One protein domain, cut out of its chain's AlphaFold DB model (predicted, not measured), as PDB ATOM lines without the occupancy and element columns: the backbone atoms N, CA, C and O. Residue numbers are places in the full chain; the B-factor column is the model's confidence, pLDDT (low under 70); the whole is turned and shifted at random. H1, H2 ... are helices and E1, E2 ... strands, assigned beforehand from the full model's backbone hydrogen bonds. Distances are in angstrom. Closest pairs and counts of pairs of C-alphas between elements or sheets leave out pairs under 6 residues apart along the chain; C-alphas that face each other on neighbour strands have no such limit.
ATOM      1  N   GLU A   4     -29.533  30.292  36.093       97.50
ATOM      2  CA  GLU A   4     -29.543  28.835  35.951       97.50
ATOM      3  C   GLU A   4     -28.130  28.288  35.808       97.50
ATOM      4  O   GLU A   4     -27.302  28.860  35.098       97.50
ATOM      5  N   ILE A   5     -27.885  27.129  36.411       96.62
ATOM      6  CA  ILE A   5     -26.676  26.342  36.185       96.62
ATOM      7  C   ILE A   5     -27.021  25.158  35.292       96.62
ATOM      8  O   ILE A   5     -27.963  24.412  35.557       96.62
ATOM      9  N   ARG A   6     -26.244  24.959  34.229       96.00
ATOM     10  CA  ARG A   6     -26.407  23.838  33.297       96.00
ATOM     11  C   ARG A   6     -25.107  23.061  33.151       96.00
ATOM     12  O   ARG A   6     -24.053  23.504  33.602       96.00
ATOM     13  N   ASN A   7     -25.198  21.894  32.512       93.25
ATOM     14  CA  ASN A   7     -24.040  21.093  32.102       93.25
ATOM     15  C   ASN A   7     -23.062  20.794  33.253       93.25
ATOM     16  O   ASN A   7     -21.846  20.866  33.092       93.25
ATOM     17  N   ILE A   8     -23.604  20.464  34.430       92.88
ATOM     18  CA  ILE A   8     -22.800  20.124  35.604       92.88
ATOM     19  C   ILE A   8     -22.069  18.803  35.345       92.88
ATOM     20  O   ILE A   8     -22.688  17.748  35.205       92.88
ATOM     21  N   VAL A   9     -20.741  18.861  35.317       88.75
ATOM     22  CA  VAL A   9     -19.849  17.721  35.094       88.75
ATOM     23  C   VAL A   9     -18.895  17.534  36.273       88.75
ATOM     24  O   VAL A   9     -18.370  18.491  36.852       88.75
ATOM     25  N   LYS A  10     -18.646  16.271  36.642       82.00
ATOM     26  CA  LYS A  10     -17.618  15.904  37.629       82.00
ATOM     27  C   LYS A  10     -16.242  16.055  36.979       82.00
ATOM     28  O   LYS A  10     -15.966  15.383  35.986       82.00
ATOM     29  N   ARG A  11     -15.373  16.907  37.529       72.25
ATOM     30  CA  ARG A  11     -13.992  17.042  37.051       72.25
ATOM     31  C   ARG A  11     -13.162  15.931  37.694       72.25
ATOM     32  O   ARG A  11     -13.018  15.906  38.907       72.25
ATOM     33  N   GLN A  12     -12.637  14.995  36.907       58.78
ATOM     34  CA  GLN A  12     -11.734  13.941  37.400       58.78
ATOM     35  C   GLN A  12     -10.283  14.440  37.465       58.78
ATOM     36  O   GLN A  12      -9.381  13.795  36.936       58.78
ATOM     37  N   GLU A  13     -10.045  15.620  38.040       55.31
ATOM     38  CA  GLU A  13      -8.671  16.094  38.214       55.31
ATOM     39  C   GLU A  13      -8.052  15.558  39.507       55.31
ATOM     40  O   GLU A  13      -8.749  15.453  40.523       55.31
ATOM     41  N   PRO A  14      -6.753  15.206  39.480       47.56
ATOM     42  CA  PRO A  14      -6.053  14.651  40.620       47.56
ATOM     43  C   PRO A  14      -5.712  15.793  41.573       47.56
ATOM     44  O   PRO A  14      -4.637  16.379  41.502       47.56
ATOM     45  N   PHE A  15      -6.630  16.118  42.473       57.19
ATOM     46  CA  PHE A  15      -6.261  16.819  43.691       57.19
ATOM     47  C   PHE A  15      -6.012  15.747  44.756       57.19
ATOM     48  O   PHE A  15      -6.984  15.257  45.333       57.19
ATOM     49  N   PRO A  16      -4.750  15.322  44.973       56.12
ATOM     50  CA  PRO A  16      -4.421  14.167  45.813       56.12
ATOM     51  C   PRO A  16      -4.948  14.282  47.252       56.12
ATOM     52  O   PRO A  16      -5.176  13.260  47.894       56.12
ATOM     53  N   ASP A  17      -5.248  15.501  47.712       63.41
ATOM     54  CA  ASP A  17      -5.670  15.774  49.089       63.41
ATOM     55  C   ASP A  17      -7.162  16.136  49.238       63.41
ATOM     56  O   ASP A  17      -7.654  16.307  50.357       63.41
ATOM     57  N   ILE A  18      -7.929  16.240  48.142       57.41
ATOM     58  CA  ILE A  18      -9.334  16.679  48.194       57.41
ATOM     59  C   ILE A  18     -10.267  15.482  48.000       57.41
ATOM     60  O   ILE A  18     -10.467  14.988  46.894       57.41
ATOM     61  N   LYS A  19     -10.927  15.059  49.087       56.88
ATOM     62  CA  LYS A  19     -11.885  13.930  49.089       56.88
ATOM     63  C   LYS A  19     -13.108  14.125  48.180       56.88
ATOM     64  O   LYS A  19     -13.810  13.159  47.899       56.88
ATOM     65  N   ILE A  20     -13.404  15.354  47.754       62.59
ATOM     66  CA  ILE A  20     -14.554  15.676  46.901       62.59
ATOM     67  C   ILE A  20     -14.054  16.430  45.675       62.59
ATOM     68  O   ILE A  20     -13.697  17.603  45.764       62.59
ATOM     69  N   ALA A  21     -14.061  15.752  44.531       70.38
ATOM     70  CA  ALA A  21     -13.621  16.333  43.274       70.38
ATOM     71  C   ALA A  21     -14.445  17.593  42.925       70.38
ATOM     72  O   ALA A  21     -15.684  17.545  43.000       70.38
ATOM     73  N   PRO A  22     -13.795  18.712  42.547       77.94
ATOM     74  CA  PRO A  22     -14.503  19.908  42.120       77.94
ATOM     75  C   PRO A  22     -15.365  19.599  40.893       77.94
ATOM     76  O   PRO A  22     -15.045  18.750  40.056       77.94
ATOM     77  N   ARG A  23     -16.498  20.278  40.787       82.81
ATOM     78  CA  ARG A  23     -17.409  20.169  39.650       82.81
ATOM     79  C   ARG A  23     -17.328  21.437  38.822       82.81
ATOM     80  O   ARG A  23     -17.076  22.517  39.356       82.81
ATOM     81  N   LYS A  24     -17.538  21.279  37.518       90.38
ATOM     82  CA  LYS A  24     -17.655  22.391  36.578       90.38
ATOM     83  C   LYS A  24     -19.092  22.462  36.082       90.38
ATOM     84  O   LYS A  24     -19.687  21.425  35.809       90.38
ATOM     85  N   GLY A  25     -19.646  23.660  35.993       94.25
ATOM     86  CA  GLY A  25     -20.939  23.922  35.366       94.25
ATOM     87  C   GLY A  25     -20.863  25.153  34.474       94.25
ATOM     88  O   GLY A  25     -19.842  25.837  34.434       94.25
ATOM     89  N   GLU A  26     -21.950  25.445  33.778       97.00
ATOM     90  CA  GLU A  26     -22.117  26.654  32.973       97.00
ATOM     91  C   GLU A  26     -23.208  27.532  33.590       97.00
ATOM     92  O   GLU A  26     -24.302  27.047  33.885       97.00
ATOM     93  N   LEU A  27     -22.919  28.820  33.774       97.56
ATOM     94  CA  LEU A  27     -23.849  29.807  34.313       97.56
ATOM     95  C   LEU A  27     -24.605  30.502  33.183       97.56
ATOM     96  O   LEU A  27     -24.008  31.072  32.265       97.56
ATOM     97  N   TYR A  28     -25.928  30.512  33.293       98.19
ATOM     98  CA  TYR A  28     -26.828  31.212  32.388       98.19
ATOM     99  C   TYR A  28     -27.611  32.280  33.155       98.19
ATOM    100  O   TYR A  28     -28.215  31.995  34.187       98.19
ATOM    101  N   ILE A  29     -27.646  33.505  32.627       98.00
ATOM    102  CA  ILE A  29     -28.461  34.606  33.159       98.00
ATOM    103  C   ILE A  29     -29.399  35.069  32.050       98.00
ATOM    104  O   ILE A  29     -28.955  35.427  30.963       98.00
ATOM    105  N   ASN A  30     -30.708  35.023  32.300       97.50
ATOM    106  CA  ASN A  30     -31.756  35.279  31.308       97.50
ATOM    107  C   ASN A  30     -31.550  34.460  30.013       97.50
ATOM    108  O   ASN A  30     -31.696  34.975  28.909       97.50
ATOM    109  N   ASN A  31     -31.201  33.174  30.167       97.12
ATOM    110  CA  ASN A  31     -30.852  32.229  29.094       97.12
ATOM    111  C   ASN A  31     -29.589  32.580  28.272       97.12
ATOM    112  O   ASN A  31     -29.324  31.916  27.273       97.12
ATOM    113  N   ILE A  32     -28.784  33.564  28.686       97.38
ATOM    114  CA  ILE A  32     -27.499  33.898  28.056       97.38
ATOM    115  C   ILE A  32     -26.375  33.211  28.835       97.38
ATOM    116  O   ILE A  32     -26.290  33.379  30.048       97.38
ATOM    117  N   HIS A  33     -25.513  32.451  28.153       97.62
ATOM    118  CA  HIS A  33     -24.328  31.833  28.762       97.62
ATOM    119  C   HIS A  33     -23.303  32.915  29.129       97.62
ATOM    120  O   HIS A  33     -22.716  33.526  28.233       97.62
ATOM    121  N   VAL A  34     -23.089  33.142  30.427       97.25
ATOM    122  CA  VAL A  34     -22.220  34.219  30.935       97.25
ATOM    123  C   VAL A  34     -20.835  33.740  31.365       97.25
ATOM    124  O   VAL A  34     -19.929  34.560  31.513       97.25
ATOM    125  N   GLY A  35     -20.645  32.434  31.559       96.38
ATOM    126  CA  GLY A  35     -19.370  31.878  31.997       96.38
ATOM    127  C   GLY A  35     -19.468  30.478  32.591       96.38
ATOM    128  O   GLY A  35     -20.557  29.936  32.774       96.38
ATOM    129  N   GLY A  36     -18.313  29.906  32.920       94.31
ATOM    130  CA  GLY A  36     -18.208  28.670  33.687       94.31
ATOM    131  C   GLY A  36     -18.272  28.922  35.192       94.31
ATOM    132  O   GLY A  36     -17.911  29.995  35.672       94.31
ATOM    133  N   ILE A  37     -18.687  27.910  35.947       93.75
ATOM    134  CA  ILE A  37     -18.535  27.869  37.402       93.75
ATOM    135  C   ILE A  37     -17.680  26.676  37.803       93.75
ATOM    136  O   ILE A  37     -17.847  25.581  37.265       93.75
ATOM    137  N   ILE A  38     -16.785  26.877  38.765       85.81
ATOM    138  CA  ILE A  38     -16.062  25.803  39.447       85.81
ATOM    139  C   ILE A  38     -16.463  25.840  40.915       85.81
ATOM    140  O   ILE A  38     -16.346  26.875  41.568       85.81
ATOM    141  N   PHE A  39     -16.930  24.705  41.431       82.12
ATOM    142  CA  PHE A  39     -17.435  24.601  42.797       82.12
ATOM    143  C   PHE A  39     -17.051  23.267  43.443       82.12
ATOM    144  O   PHE A  39     -16.949  22.230  42.782       82.12
ATOM    145  N   GLY A  40     -16.852  23.272  44.761       75.81
ATOM    146  CA  GLY A  40     -16.421  22.107  45.535       75.81
ATOM    147  C   GLY A  40     -16.623  22.324  47.032       75.81
ATOM    148  O   GLY A  40     -16.737  23.456  47.489       75.81
ATOM    149  N   LYS A  41     -16.703  21.246  47.820       69.81
ATOM    150  CA  LYS A  41     -16.837  21.375  49.281       69.81
ATOM    151  C   LYS A  41     -15.573  22.041  49.837       69.81
ATOM    152  O   LYS A  41     -14.488  21.497  49.658       69.81
ATOM    153  N   GLY A  42     -15.727  23.185  50.507       69.69
ATOM    154  CA  GLY A  42     -14.609  23.960  51.061       69.69
ATOM    155  C   GLY A  42     -13.938  24.927  50.078       69.69
ATOM    156  O   GLY A  42     -12.913  25.502  50.427       69.69
ATOM    157  N   PHE A  43     -14.501  25.118  48.881       64.75
ATOM    158  CA  PHE A  43     -14.029  26.100  47.905       64.75
ATOM    159  C   PHE A  43     -15.031  27.238  47.772       64.75
ATOM    160  O   PHE A  43     -16.230  26.989  47.685       64.75
ATOM    161  N   THR A  44     -14.527  28.468  47.698       74.81
ATOM    162  CA  THR A  44     -15.300  29.608  47.197       74.81
ATOM    163  C   THR A  44     -15.694  29.331  45.752       74.81
ATOM    164  O   THR A  44     -14.860  28.887  44.952       74.81
ATOM    165  N   THR A  45     -16.956  29.577  45.410       82.69
ATOM    166  CA  THR A  45     -17.440  29.396  44.041       82.69
ATOM    167  C   THR A  45     -16.667  30.324  43.104       82.69
ATOM    168  O   THR A  45     -16.704  31.546  43.235       82.69
ATOM    169  N   CYS A  46     -15.947  29.742  42.147       85.19
ATOM    170  CA  CYS A  46     -15.148  30.491  41.183       85.19
ATOM    171  C   CYS A  46     -15.937  30.678  39.886       85.19
ATOM    172  O   CYS A  46     -16.434  29.704  39.314       85.19
ATOM    173  N   LEU A  47     -16.030  31.922  39.413       91.62
ATOM    174  CA  LEU A  47     -16.704  32.285  38.167       91.62
ATOM    175  C   LEU A  47     -15.670  32.534  37.061       91.62
ATOM    176  O   LEU A  47     -14.847  33.442  37.160       91.62
ATOM    177  N   GLU A  48     -15.740  31.751  35.990       91.56
ATOM    178  CA  GLU A  48     -14.963  31.935  34.761       91.56
ATOM    179  C   GLU A  48     -15.812  32.721  33.757       91.56
ATOM    180  O   GLU A  48     -16.571  32.137  32.983       91.56
ATOM    181  N   VAL A  49     -15.732  34.052  33.786       95.81
ATOM    182  CA  VAL A  49     -16.568  34.897  32.921       95.81
ATOM    183  C   VAL A  49     -16.171  34.740  31.450       95.81
ATOM    184  O   VAL A  49     -14.991  34.783  31.112       95.81
ATOM    185  N   LYS A  50     -17.164  34.576  30.571       94.81
ATOM    186  CA  LYS A  50     -16.956  34.325  29.139       94.81
ATOM    187  C   LYS A  50     -16.490  35.566  28.367       94.81
ATOM    188  O   LYS A  50     -15.599  35.462  27.530       94.81
ATOM    189  N   ASP A  51     -17.125  36.713  28.606       95.25
ATOM    190  CA  ASP A  51     -16.904  37.972  27.883       95.25
ATOM    191  C   ASP A  51     -17.400  39.193  28.693       95.25
ATOM    192  O   ASP A  51     -17.953  39.059  29.790       95.25
ATOM    193  N   THR A  52     -17.209  40.408  28.164       96.44
ATOM    194  CA  THR A  52     -17.631  41.668  28.810       96.44
ATOM    195  C   THR A  52     -19.138  41.717  29.075       96.44
ATOM    196  O   THR A  52     -19.572  42.255  30.095       96.44
ATOM    197  N   GLN A  53     -19.953  41.133  28.191       97.31
ATOM    198  CA  GLN A  53     -21.399  41.053  28.392       97.31
ATOM    199  C   GLN A  53     -21.727  40.167  29.602       97.31
ATOM    200  O   GLN A  53     -22.558  40.544  30.430       97.31
ATOM    201  N   GLY A  54     -21.030  39.038  29.750       96.12
ATOM    202  CA  GLY A  54     -21.093  38.180  30.929       96.12
ATOM    203  C   GLY A  54     -20.776  38.931  32.222       96.12
ATOM    204  O   GLY A  54     -21.531  38.810  33.184       96.12
ATOM    205  N   VAL A  55     -19.738  39.781  32.234       96.50
ATOM    206  CA  VAL A  55     -19.394  40.621  33.403       96.50
ATOM    207  C   VAL A  55     -20.561  41.533  33.784       96.50
ATOM    208  O   VAL A  55     -20.945  41.604  34.954       96.50
ATOM    209  N   HIS A  56     -21.154  42.217  32.800       97.25
ATOM    210  CA  HIS A  56     -22.293  43.101  33.040       97.25
ATOM    211  C   HIS A  56     -23.508  42.346  33.583       97.25
ATOM    212  O   HIS A  56     -24.115  42.800  34.552       97.25
ATOM    213  N   LEU A  57     -23.836  41.187  33.009       97.75
ATOM    214  CA  LEU A  57     -24.966  40.366  33.449       97.75
ATOM    215  C   LEU A  57     -24.755  39.794  34.857       97.75
ATOM    216  O   LEU A  57     -25.686  39.805  35.659       97.75
ATOM    217  N   ILE A  58     -23.537  39.356  35.188       97.12
ATOM    218  CA  ILE A  58     -23.174  38.885  36.534       97.12
ATOM    219  C   ILE A  58     -23.338  40.012  37.558       97.12
ATOM    220  O   ILE A  58     -23.944  39.806  38.611       97.12
ATOM    221  N   LYS A  59     -22.868  41.226  37.237       96.75
ATOM    222  CA  LYS A  59     -23.047  42.398  38.104       96.75
ATOM    223  C   LYS A  59     -24.528  42.735  38.295       96.75
ATOM    224  O   LYS A  59     -24.968  42.889  39.430       96.75
ATOM    225  N   GLN A  60     -25.303  42.783  37.209       97.75
ATOM    226  CA  GLN A  60     -26.747  43.036  37.265       97.75
ATOM    227  C   GLN A  60     -27.490  41.980  38.093       97.75
ATOM    228  O   GLN A  60     -28.406  42.327  38.836       97.75
ATOM    229  N   ALA A  61     -27.091  40.707  38.011       97.81
ATOM    230  CA  ALA A  61     -27.645  39.646  38.848       97.81
ATOM    231  C   ALA A  61     -27.312  39.841  40.331       97.81
ATOM    232  O   ALA A  61     -28.196  39.703  41.174       97.81
ATOM    233  N   GLY A  62     -26.073  40.220  40.654       96.06
ATOM    234  CA  GLY A  62     -25.680  40.561  42.021       96.06
ATOM    235  C   GLY A  62     -26.451  41.763  42.583       96.06
ATOM    236  O   GLY A  62     -26.878  41.735  43.736       96.06
ATOM    237  N   ASP A  63     -26.670  42.802  41.777       96.75
ATOM    238  CA  ASP A  63     -27.466  43.976  42.162       96.75
ATOM    239  C   ASP A  63     -28.938  43.611  42.385       96.75
ATOM    240  O   ASP A  63     -29.522  44.002  43.394       96.75
ATOM    241  N   TYR A  64     -29.514  42.809  41.486       97.69
ATOM    242  CA  TYR A  64     -30.883  42.307  41.601       97.69
ATOM    243  C   TYR A  64     -31.095  41.490  42.883       97.69
ATOM    244  O   TYR A  64     -32.057  41.726  43.609       97.69
ATOM    245  N   LEU A  65     -30.189  40.557  43.196       96.06
ATOM    246  CA  LEU A  65     -30.310  39.701  44.381       96.06
ATOM    247  C   LEU A  65     -30.185  40.495  45.689       96.06
ATOM    248  O   LEU A  65     -30.909  40.208  46.637       96.06
ATOM    249  N   ARG A  66     -29.363  41.552  45.724       94.06
ATOM    250  CA  ARG A  66     -29.235  42.435  46.899       94.06
ATOM    251  C   ARG A  66     -30.491  43.249  47.218       94.06
ATOM    252  O   ARG A  66     -30.618  43.732  48.338       94.06
ATOM    253  N   GLN A  67     -31.392  43.423  46.254       96.12
ATOM    254  CA  GLN A  67     -32.672  44.110  46.458       96.12
ATOM    255  C   GLN A  67     -33.756  43.186  47.029       96.12
ATOM    256  O   GLN A  67     -34.806  43.667  47.452       96.12
ATOM    257  N   LEU A  68     -33.529  41.869  47.031       94.94
ATOM    258  CA  LEU A  68     -34.464  40.912  47.609       94.94
ATOM    259  C   LEU A  68     -34.401  40.955  49.148       94.94
ATOM    260  O   LEU A  68     -33.340  41.226  49.717       94.94
ATOM    261  N   PRO A  69     -35.524  40.685  49.841       93.88
ATOM    262  CA  PRO A  69     -35.546  40.657  51.298       93.88
ATOM    263  C   PRO A  69     -34.609  39.575  51.847       93.88
ATOM    264  O   PRO A  69     -34.420  38.522  51.232       93.88
ATOM    265  N   ALA A  70     -34.037  39.831  53.025       91.50
ATOM    266  CA  ALA A  70     -33.232  38.839  53.727       91.50
ATOM    267  C   ALA A  70     -34.072  37.594  54.053       91.50
ATOM    268  O   ALA A  70     -35.228  37.699  54.465       91.50
ATOM    269  N   VAL A  71     -33.469  36.418  53.897       90.12
ATOM    270  CA  VAL A  71     -34.094  35.127  54.196       90.12
ATOM    271  C   VAL A  71     -33.617  34.666  55.569       90.12
ATOM    272  O   VAL A  71     -32.416  34.646  55.844       90.12
ATOM    273  N   LEU A  72     -34.554  34.312  56.448       88.56
ATOM    274  CA  LEU A  72     -34.235  33.704  57.735       88.56
ATOM    275  C   LEU A  72     -33.909  32.225  57.510       88.56
ATOM    276  O   LEU A  72     -34.770  31.465  57.073       88.56
ATOM    277  N   VAL A  73     -32.675  31.821  57.804       85.50
ATOM    278  CA  VAL A  73     -32.259  30.417  57.723       85.50
ATOM    279  C   VAL A  73     -32.208  29.848  59.134       85.50
ATOM    280  O   VAL A  73     -31.491  30.365  59.999       85.50
ATOM    281  N   HIS A  74     -32.975  28.782  59.357       83.94
ATOM    282  CA  HIS A  74     -32.929  27.992  60.578       83.94
ATOM    283  C   HIS A  74     -31.884  26.886  60.399       83.94
ATOM    284  O   HIS A  74     -32.072  26.013  59.553       83.94
ATOM    285  N   PRO A  75     -30.758  26.935  61.120       82.31
ATOM    286  CA  PRO A  75     -29.767  25.871  61.054       82.31
ATOM    287  C   PRO A  75     -30.341  24.571  61.638       82.31
ATOM    288  O   PRO A  75     -31.076  24.606  62.620       82.31
ATOM    289  N   GLU A  76     -29.981  23.427  61.052       77.75
ATOM    290  CA  GLU A  76     -30.485  22.104  61.471       77.75
ATOM    291  C   GLU A  76     -30.031  21.685  62.881       77.75
ATOM    292  O   GLU A  76     -30.633  20.808  63.492       77.75
ATOM    293  N   ALA A  77     -28.971  22.296  63.421       82.50
ATOM    294  CA  ALA A  77     -28.489  21.991  64.762       82.50
ATOM    295  C   ALA A  77     -29.318  22.731  65.828       82.50
ATOM    296  O   ALA A  77     -29.374  23.965  65.825       82.50
ATOM    297  N   GLU A  78     -29.873  21.975  66.786       75.44
ATOM    298  CA  GLU A  78     -30.829  22.424  67.824       75.44
ATOM    299  C   GLU A  78     -30.355  23.596  68.714       75.44
ATOM    300  O   GLU A  78     -31.152  24.154  69.459       75.44
ATOM    301  N   ASN A  79     -29.095  24.037  68.614       83.06
ATOM    302  CA  ASN A  79     -28.509  25.087  69.459       83.06
ATOM    303  C   ASN A  79     -27.901  26.276  68.695       83.06
ATOM    304  O   ASN A  79     -27.158  27.070  69.276       83.06
ATOM    305  N   THR A  80     -28.177  26.427  67.400       81.12
ATOM    306  CA  THR A  80     -27.671  27.574  66.625       81.12
ATOM    307  C   THR A  80     -28.757  28.624  66.410       81.12
ATOM    308  O   THR A  80     -29.833  28.325  65.901       81.12
ATOM    309  N   SER A  81     -28.482  29.874  66.797       86.62
ATOM    310  CA  SER A  81     -29.409  30.988  66.585       86.62
ATOM    311  C   SER A  81     -29.669  31.207  65.093       86.62
ATOM    312  O   SER A  81     -28.745  31.167  64.273       86.62
ATOM    313  N   SER A  82     -30.935  31.442  64.742       87.31
ATOM    314  CA  SER A  82     -31.343  31.776  63.376       87.31
ATOM    315  C   SER A  82     -30.561  32.987  62.871       87.31
ATOM    316  O   SER A  82     -30.400  33.977  63.592       87.31
ATOM    317  N   LYS A  83     -30.085  32.929  61.624       87.75
ATOM    318  CA  LYS A  83     -29.350  34.029  60.988       87.75
ATOM    319  C   LYS A  83     -30.110  34.530  59.769       87.75
ATOM    320  O   LYS A  83     -30.657  33.740  58.999       87.75
ATOM    321  N   TYR A  84     -30.120  35.847  59.594       86.06
ATOM    322  CA  TYR A  84     -30.579  36.472  58.360       86.06
ATOM    323  C   TYR A  84     -29.476  36.375  57.307       86.06
ATOM    324  O   TYR A  84     -28.346  36.802  57.550       86.06
ATOM    325  N   PHE A  85     -29.814  35.832  56.143       85.06
ATOM    326  CA  PHE A  85     -28.943  35.781  54.977       85.06
ATOM    327  C   PHE A  85     -29.479  36.711  53.894       85.06
ATOM    328  O   PHE A  85     -30.641  36.627  53.498       85.06
ATOM    329  N   TYR A  86     -28.619  37.596  53.397       88.62
ATOM    330  CA  TYR A  86     -28.930  38.404  52.223       88.62
ATOM    331  C   TYR A  86     -28.699  37.564  50.961       88.62
ATOM    332  O   TYR A  86     -27.627  36.959  50.832       88.62
ATOM    333  N   PRO A  87     -29.667  37.497  50.029       92.75
ATOM    334  CA  PRO A  87     -29.466  36.795  48.770       92.75
ATOM    335  C   PRO A  87     -28.272  37.373  48.001       92.75
ATOM    336  O   PRO A  87     -28.103  38.586  47.873       92.75
ATOM    337  N   SER A  88     -27.427  36.489  47.486       93.81
ATOM    338  CA  SER A  88     -26.257  36.820  46.674       93.81
ATOM    339  C   SER A  88     -26.188  35.853  45.497       93.81
ATOM    340  O   SER A  88     -26.818  34.794  45.524       93.81
ATOM    341  N   LEU A  89     -25.433  36.206  44.453       93.62
ATOM    342  CA  LEU A  89     -25.262  35.318  43.300       93.62
ATOM    343  C   LEU A  89     -24.626  33.984  43.710       93.62
ATOM    344  O   LEU A  89     -25.025  32.941  43.207       93.62
ATOM    345  N   GLU A  90     -23.682  34.020  44.649       90.75
ATOM    346  CA  GLU A  90     -23.056  32.825  45.211       90.75
ATOM    347  C   GLU A  90     -24.075  31.953  45.956       90.75
ATOM    348  O   GLU A  90     -24.174  30.765  45.664       90.75
ATOM    349  N   ASN A  91     -24.921  32.546  46.809       89.31
ATOM    350  CA  ASN A  91     -25.962  31.813  47.539       89.31
ATOM    351  C   ASN A  91     -26.978  31.160  46.590       89.31
ATOM    352  O   ASN A  91     -27.424  30.039  46.824       89.31
TER     353      ASN A  91
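This is residues 4 to 91 of the 427 residues of an uncharacterized protein of Olivibacter domesticus (UniProt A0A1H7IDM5). A strongly twisted sheet of four strands, E1 to E4, has one helix, H1, crossing one of its faces; H1 runs on past the sheet, and beyond its far end a small hairpin, E5 and E6, makes a second arm, well away from the sheet. The outline is a flat, open frame, with the last residues, 86 to 91, folding back from E6 into the space between the two arms. The 88 printed residues hold one named helix and six named strands, in the order E1 E2 E3 E4 H1 E5 E6, mixed in class; both sheets, E1 - E2 - E3 - E4 and E5 - E6, are antiparallel. The whole is loose, with a radius of gyration of the C-alphas of 15.7 A and spans of 40 by 37 by 16 A.

Begin with the larger sheet: E1, residues 4 to 10, E2, residues 23 to 29, E3, residues 32 to 39, and E4, residues 46 to 49, form a meander, each strand the antiparallel neighbour of the one before. In the hairpin E1 and E2, look for N 6 and O 26, 2.9 A apart; in E2 and E3, for N 25 and O 37, 2.9 A; in E3 and E4, for N 36 and O 48, 2.8 A. E3 bends by 52 degrees at residue 35. H1, residues 52 to 66, is on this sheet at a height of 9.8 A, over E2 and E3; it runs across the strands, at 79 degrees to E2 on the local plane. The closest C-alphas of E3 and H1 are those of Val 34 and Gly 54, 4.1 A apart. Every O i to N i+4 pair in H1 is within hydrogen-bond range. E5, residues 71 to 73, and E6, residues 83 to 85, form a hairpin, with N 71 and O 85 2.9 A apart; both strands are apart from E1, E2, E3 and E4.

Find C-alpha 4 at (-29.543, 28.835, 35.951), where E1 begins; it is 17.7 A long, E2 19.3 A and E3 20.1 A. From C-alpha 52 at (-17.631, 41.668, 28.810), H1 runs 21.5 A to C-alpha 66. E6 ends at C-alpha 85, (-28.943, 35.781, 54.977).

The two C-alphas farthest apart, those of Thr 52 and Glu 78, are 45.5 A apart. The printed part has no cut. The link from E1 to E2, residues 11 to 22, is long. Confidence is low, with pLDDT under 70, at residues 12 to 20 and 41 to 43; the mean of the printed part is 86.5.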